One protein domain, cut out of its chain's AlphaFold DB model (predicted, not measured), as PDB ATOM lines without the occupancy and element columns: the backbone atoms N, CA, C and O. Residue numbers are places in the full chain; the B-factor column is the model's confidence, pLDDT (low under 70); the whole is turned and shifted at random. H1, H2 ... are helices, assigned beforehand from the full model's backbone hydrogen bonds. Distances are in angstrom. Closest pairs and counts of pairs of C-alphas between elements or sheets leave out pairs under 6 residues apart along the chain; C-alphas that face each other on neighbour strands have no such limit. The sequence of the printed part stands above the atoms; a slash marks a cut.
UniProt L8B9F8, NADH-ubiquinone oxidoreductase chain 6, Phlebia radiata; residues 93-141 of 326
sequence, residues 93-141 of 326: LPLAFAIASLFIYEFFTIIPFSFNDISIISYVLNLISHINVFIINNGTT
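Overview. This is residues 93 to 141 of the 326 residues of the protein "NADH-ubiquinone oxidoreductase chain 6" of Phlebia radiata (UniProt L8B9F8). Two helices, H1 then H2, form the arms of a wide, open V, with residues 111 to 118 between them and the last residues, 137 to 141, turning aside beyond H2. The arms do not pack on each other. The printed part has 49 residues and no named strand; its class is all helix. It is extended, a rod spanning 55 by 22 by 15 A, with a radius of gyration of the C-alphas of 18.6 A.

Along the chain. H1, residues 93 to 110, is 26.1 A long from C-alpha 93 at (-25.923, -48.815, 7.837). H2, residues 119 to 136, is 24.7 A long and ends at C-alpha 136 at (-2.645, -7.360, -6.091).

Arrangement. H1 and H2 are apart, with no C-alpha of the one within 8 A of the other. A short link of 8 residues joins them. Residues 93 to 115 stand free, of which 93 to 110 belong to H1. In H1 and H2 every O i to N i+4 pair is within hydrogen-bond range.

Size, cuts and confidence. The C-alphas of Leu 93 and Gly 139, the two farthest apart, are 56.2 A apart. The printed part has no cut. Mean pLDDT of the printed part is 75.0; 23 residues are under 70, among them 113 to 122 and 132 to 141.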
ATOM      1  N   LEU A  93     -26.378 -50.162   7.484       85.69
ATOM      2  CA  LEU A  93     -25.923 -48.815   7.837       85.69
ATOM      3  C   LEU A  93     -25.511 -47.956   6.619       85.69
ATOM      4  O   LEU A  93     -25.947 -46.807   6.559       85.69
ATOM      5  N   PRO A  94     -24.747 -48.463   5.623       86.50
ATOM      6  CA  PRO A  94     -24.412 -47.662   4.443       86.50
ATOM      7  C   PRO A  94     -25.643 -47.306   3.597       86.50
ATOM      8  O   PRO A  94     -25.690 -46.219   3.030       86.50
ATOM      9  N   LEU A  95     -26.668 -48.167   3.561       89.12
ATOM     10  CA  LEU A  95     -27.926 -47.864   2.871       89.12
ATOM     11  C   LEU A  95     -28.724 -46.777   3.605       89.12
ATOM     12  O   LEU A  95     -29.232 -45.857   2.971       89.12
ATOM     13  N   ALA A  96     -28.794 -46.845   4.938       87.50
ATOM     14  CA  ALA A  96     -29.432 -45.810   5.750       87.50
ATOM     15  C   ALA A  96     -28.732 -44.452   5.586       87.50
ATOM     16  O   ALA A  96     -29.398 -43.428   5.447       87.50
ATOM     17  N   PHE A  97     -27.396 -44.448   5.536       90.56
ATOM     18  CA  PHE A  97     -26.622 -43.239   5.268       90.56
ATOM     19  C   PHE A  97     -26.871 -42.697   3.854       90.56
ATOM     20  O   PHE A  97     -27.051 -41.493   3.696       90.56
ATOM     21  N   ALA A  98     -26.949 -43.564   2.838       93.25
ATOM     22  CA  ALA A  98     -27.275 -43.152   1.473       93.25
ATOM     23  C   ALA A  98     -28.664 -42.493   1.388       93.25
ATOM     24  O   ALA A  98     -28.788 -41.416   0.807       93.25
ATOM     25  N   ILE A  99     -29.682 -43.082   2.029       94.69
ATOM     26  CA  ILE A  99     -31.033 -42.500   2.107       94.69
ATOM     27  C   ILE A  99     -31.023 -41.164   2.862       94.69
ATOM     28  O   ILE A  99     -31.605 -40.191   2.389       94.69
ATOM     29  N   ALA A 100     -30.344 -41.085   4.009       92.25
ATOM     30  CA  ALA A 100     -30.283 -39.860   4.803       92.25
ATOM     31  C   ALA A 100     -29.560 -38.730   4.050       92.25
ATOM     32  O   ALA A 100     -29.989 -37.581   4.103       92.25
ATOM     33  N   SER A 101     -28.500 -39.068   3.311       93.44
ATOM     34  CA  SER A 101     -27.764 -38.133   2.456       93.44
ATOM     35  C   SER A 101     -28.616 -37.630   1.284       93.44
ATOM     36  O   SER A 101     -28.565 -36.453   0.939       93.44
ATOM     37  N   LEU A 102     -29.459 -38.484   0.697       95.44
ATOM     38  CA  LEU A 102     -30.396 -38.054  -0.343       95.44
ATOM     39  C   LEU A 102     -31.414 -37.041   0.208       95.44
ATOM     40  O   LEU A 102     -31.592 -35.971  -0.367       95.44
ATOM     41  N   PHE A 103     -32.009 -37.332   1.369       93.56
ATOM     42  CA  PHE A 103     -32.944 -36.414   2.029       93.56
ATOM     43  C   PHE A 103     -32.287 -35.089   2.443       93.56
ATOM     44  O   PHE A 103     -32.893 -34.031   2.275       93.56
ATOM     45  N   ILE A 104     -31.052 -35.114   2.970       92.38
ATOM     46  CA  ILE A 104     -30.359 -33.875   3.358       92.38
ATOM     47  C   ILE A 104     -30.043 -33.009   2.132       92.38
ATOM     48  O   ILE A 104     -30.118 -31.784   2.218       92.38
ATOM     49  N   TYR A 105     -29.739 -33.635   0.991       93.06
ATOM     50  CA  TYR A 105     -29.495 -32.941  -0.269       93.06
ATOM     51  C   TYR A 105     -30.755 -32.240  -0.797       93.06
ATOM     52  O   TYR A 105     -30.697 -31.060  -1.162       93.06
ATOM     53  N   GLU A 106     -31.904 -32.922  -0.774       91.75
ATOM     54  CA  GLU A 106     -33.191 -32.311  -1.137       91.75
ATOM     55  C   GLU A 106     -33.519 -31.127  -0.222       91.75
ATOM     56  O   GLU A 106     -33.852 -30.039  -0.696       91.75
ATOM     57  N   PHE A 107     -33.342 -31.302   1.092       89.44
ATOM     58  CA  PHE A 107     -33.602 -30.249   2.070       89.44
ATOM     59  C   PHE A 107     -32.722 -29.008   1.849       89.44
ATOM     60  O   PHE A 107     -33.219 -27.883   1.898       89.44
ATOM     61  N   PHE A 108     -31.430 -29.199   1.562       87.31
ATOM     62  CA  PHE A 108     -30.499 -28.090   1.334       87.31
ATOM     63  C   PHE A 108     -30.795 -27.326   0.038       87.31
ATOM     64  O   PHE A 108     -30.565 -26.125  -0.029       87.31
ATOM     65  N   THR A 109     -31.335 -28.007  -0.975       88.50
ATOM     66  CA  THR A 109     -31.693 -27.389  -2.262       88.50
ATOM     67  C   THR A 109     -32.950 -26.520  -2.154       88.50
ATOM     68  O   THR A 109     -33.064 -25.507  -2.841       88.50
ATOM     69  N   ILE A 110     -33.895 -26.891  -1.284       90.94
ATOM     70  CA  ILE A 110     -35.140 -26.134  -1.066       90.94
ATOM     71  C   ILE A 110     -34.884 -24.844  -0.275       90.94
ATOM     72  O   ILE A 110     -35.579 -23.845  -0.469       90.94
ATOM     73  N   ILE A 111     -33.898 -24.847   0.625       84.94
ATOM     74  CA  ILE A 111     -33.577 -23.676   1.441       84.94
ATOM     75  C   ILE A 111     -32.732 -22.701   0.611       84.94
ATOM     76  O   ILE A 111     -31.656 -23.083   0.149       84.94
ATOM     77  N   PRO A 112     -33.140 -21.424   0.463       75.69
ATOM     78  CA  PRO A 112     -32.311 -20.402  -0.165       75.69
ATOM     79  C   PRO A 112     -31.147 -20.049   0.771       75.69
ATOM     80  O   PRO A 112     -31.188 -19.069   1.516       75.69
ATOM     81  N   PHE A 113     -30.114 -20.890   0.788       68.50
ATOM     82  CA  PHE A 113     -28.935 -20.685   1.617       68.50
ATOM     83  C   PHE A 113     -28.003 -19.669   0.949       68.50
ATOM     84  O   PHE A 113     -27.257 -19.987   0.023       68.50
ATOM     85  N   SER A 114     -28.052 -18.425   1.419       68.12
ATOM     86  CA  SER A 114     -27.100 -17.382   1.043       68.12
ATOM     87  C   SER A 114     -25.863 -17.481   1.937       68.12
ATOM     88  O   SER A 114     -25.915 -17.194   3.132       68.12
ATOM     89  N   PHE A 115     -24.721 -17.869   1.363       60.91
ATOM     90  CA  PHE A 115     -23.436 -17.885   2.078       60.91
ATOM     91  C   PHE A 115     -22.939 -16.478   2.460       60.91
ATOM     92  O   PHE A 115     -22.013 -16.352   3.261       60.91
ATOM     93  N   ASN A 116     -23.549 -15.428   1.904       59.34
ATOM     94  CA  ASN A 116     -23.111 -14.046   2.078       59.34
ATOM     95  C   ASN A 116     -23.510 -13.454   3.439       59.34
ATOM     96  O   ASN A 116     -22.860 -12.524   3.905       59.34
ATOM     97  N   ASP A 117     -24.524 -14.017   4.103       58.59
ATOM     98  CA  ASP A 117     -25.080 -13.478   5.355       58.59
ATOM     99  C   ASP A 117     -24.478 -14.124   6.618       58.59
ATOM    100  O   ASP A 117     -24.838 -13.797   7.752       58.59
ATOM    101  N   ILE A 118     -23.538 -15.059   6.445       63.75
ATOM    102  CA  ILE A 118     -22.896 -15.771   7.550       63.75
ATOM    103  C   ILE A 118     -21.685 -14.958   7.989       63.75
ATOM    104  O   ILE A 118     -20.608 -15.063   7.401       63.75
ATOM    105  N   SER A 119     -21.854 -14.185   9.061       66.94
ATOM    106  CA  SER A 119     -20.836 -13.269   9.595       66.94
ATOM    107  C   SER A 119     -19.443 -13.903   9.722       66.94
ATOM    108  O   SER A 119     -18.445 -13.301   9.343       66.94
ATOM    109  N   ILE A 120     -19.351 -15.154  10.182       65.31
ATOM    110  CA  ILE A 120     -18.074 -15.871  10.343       65.31
ATOM    111  C   ILE A 120     -17.376 -16.103   8.991       65.31
ATOM    112  O   ILE A 120     -16.172 -15.885   8.873       65.31
ATOM    113  N   ILE A 121     -18.122 -16.508   7.964       65.75
ATOM    114  CA  ILE A 121     -17.582 -16.768   6.622       65.75
ATOM    115  C   ILE A 121     -17.275 -15.449   5.914       65.75
ATOM    116  O   ILE A 121     -16.238 -15.346   5.262       65.75
ATOM    117  N   SER A 122     -18.095 -14.413   6.104       66.12
ATOM    118  CA  SER A 122     -17.830 -13.085   5.550       66.12
ATOM    119  C   SER A 122     -16.599 -12.427   6.174       66.12
ATOM    120  O   SER A 122     -15.875 -11.746   5.458       66.12
ATOM    121  N   TYR A 123     -16.311 -12.633   7.468       70.25
ATOM    122  CA  TYR A 123     -15.063 -12.150   8.082       70.25
ATOM    123  C   TYR A 123     -13.835 -12.860   7.502       70.25
ATOM    124  O   TYR A 123     -12.839 -12.204   7.203       70.25
ATOM    125  N   VAL A 124     -13.905 -14.177   7.289       72.81
ATOM    126  CA  VAL A 124     -12.807 -14.948   6.681       72.81
ATOM    127  C   VAL A 124     -12.619 -14.583   5.205       72.81
ATOM    128  O   VAL A 124     -11.493 -14.346   4.775       72.81
ATOM    129  N   LEU A 125     -13.699 -14.475   4.429       70.06
ATOM    130  CA  LEU A 125     -13.641 -14.048   3.028       70.06
ATOM    131  C   LEU A 125     -13.189 -12.592   2.887       70.06
ATOM    132  O   LEU A 125     -12.428 -12.303   1.967       70.06
ATOM    133  N   ASN A 126     -13.570 -11.698   3.809       69.88
ATOM    134  CA  ASN A 126     -13.011 -10.346   3.859       69.88
ATOM    135  C   ASN A 126     -11.525 -10.357   4.197       69.88
ATOM    136  O   ASN A 126     -10.775  -9.589   3.614       69.88
ATOM    137  N   LEU A 127     -11.066 -11.223   5.100       71.69
ATOM    138  CA  LEU A 127      -9.636 -11.347   5.379       71.69
ATOM    139  C   LEU A 127      -8.876 -11.804   4.124       71.69
ATOM    140  O   LEU A 127      -7.844 -11.234   3.784       71.69
ATOM    141  N   ILE A 128      -9.419 -12.782   3.397       73.19
ATOM    142  CA  ILE A 128      -8.836 -13.276   2.145       73.19
ATOM    143  C   ILE A 128      -8.869 -12.193   1.063       73.19
ATOM    144  O   ILE A 128      -7.876 -12.025   0.364       73.19
ATOM    145  N   SER A 129      -9.953 -11.425   0.934       69.12
ATOM    146  CA  SER A 129     -10.039 -10.327  -0.036       69.12
ATOM    147  C   SER A 129      -9.114  -9.165   0.321       69.12
ATOM    148  O   SER A 129      -8.490  -8.616  -0.577       69.12
ATOM    149  N   HIS A 130      -8.942  -8.834   1.605       66.38
ATOM    150  CA  HIS A 130      -7.972  -7.837   2.063       66.38
ATOM    151  C   HIS A 130      -6.542  -8.291   1.783       66.38
ATOM    152  O   HIS A 130      -5.743  -7.490   1.313       66.38
ATOM    153  N   ILE A 131      -6.227  -9.572   1.999       70.31
ATOM    154  CA  ILE A 131      -4.935 -10.148   1.607       70.31
ATOM    155  C   ILE A 131      -4.775 -10.085   0.084       70.31
ATOM    156  O   ILE A 131      -3.729  -9.679  -0.401       70.31
ATOM    157  N   ASN A 132      -5.813 -10.418  -0.683       66.75
ATOM    158  CA  ASN A 132      -5.750 -10.426  -2.141       66.75
ATOM    159  C   ASN A 132      -5.617  -9.008  -2.728       66.75
ATOM    160  O   ASN A 132      -4.851  -8.803  -3.658       66.75
ATOM    161  N   VAL A 133      -6.292  -8.007  -2.156       63.72
ATOM    162  CA  VAL A 133      -6.154  -6.585  -2.522       63.72
ATOM    163  C   VAL A 133      -4.800  -6.032  -2.072       63.72
ATOM    164  O   VAL A 133      -4.173  -5.312  -2.841       63.72
ATOM    165  N   PHE A 134      -4.304  -6.415  -0.891       65.94
ATOM    166  CA  PHE A 134      -2.960  -6.065  -0.414       65.94
ATOM    167  C   PHE A 134      -1.850  -6.688  -1.279       65.94
ATOM    168  O   PHE A 134      -0.801  -6.079  -1.459       65.94
ATOM    169  N   ILE A 135      -2.084  -7.880  -1.840       67.44
ATOM    170  CA  ILE A 135      -1.143  -8.572  -2.734       67.44
ATOM    171  C   ILE A 135      -1.233  -8.049  -4.179       67.44
ATOM    172  O   ILE A 135      -0.209  -7.995  -4.857       67.44
ATOM    173  N   ILE A 136      -2.423  -7.675  -4.667       66.69
ATOM    174  CA  ILE A 136      -2.645  -7.360  -6.091       66.69
ATOM    175  C   ILE A 136      -2.650  -5.847  -6.378       66.69
ATOM    176  O   ILE A 136      -2.237  -5.458  -7.467       66.69
ATOM    177  N   ASN A 137      -3.028  -4.976  -5.435       57.41
ATOM    178  CA  ASN A 137      -3.206  -3.544  -5.703       57.41
ATOM    179  C   ASN A 137      -2.549  -2.644  -4.640       57.41
ATOM    180  O   ASN A 137      -3.100  -2.411  -3.564       57.41
ATOM    181  N   ASN A 138      -1.436  -2.002  -5.010       56.75
ATOM    182  CA  ASN A 138      -0.890  -0.829  -4.312       56.75
ATOM    183  C   ASN A 138      -1.769   0.420  -4.532       56.75
ATOM    184  O   ASN A 138      -1.345   1.398  -5.145       56.75
ATOM    185  N   GLY A 139      -2.990   0.393  -4.001       56.22
ATOM    186  CA  GLY A 139      -3.845   1.568  -3.880       56.22
ATOM    187  C   GLY A 139      -5.100   1.505  -4.737       56.22
ATOM    188  O   GLY A 139      -5.084   1.834  -5.912       56.22
ATOM    189  N   THR A 140      -6.218   1.151  -4.114       51.19
ATOM    190  CA  THR A 140      -7.502   1.842  -4.298       51.19
ATOM    191  C   THR A 140      -8.365   1.534  -3.074       51.19
ATOM    192  O   THR A 140      -8.607   0.383  -2.725       51.19
ATOM    193  N   THR A 141      -8.748   2.589  -2.364       49.59
ATOM    194  CA  THR A 141      -9.562   2.570  -1.144       49.59
ATOM    195  C   THR A 141     -11.017   2.208  -1.463       49.59
ATOM    196  O   THR A 141     -11.569   2.802  -2.396       49.59
TER     197      THR A 141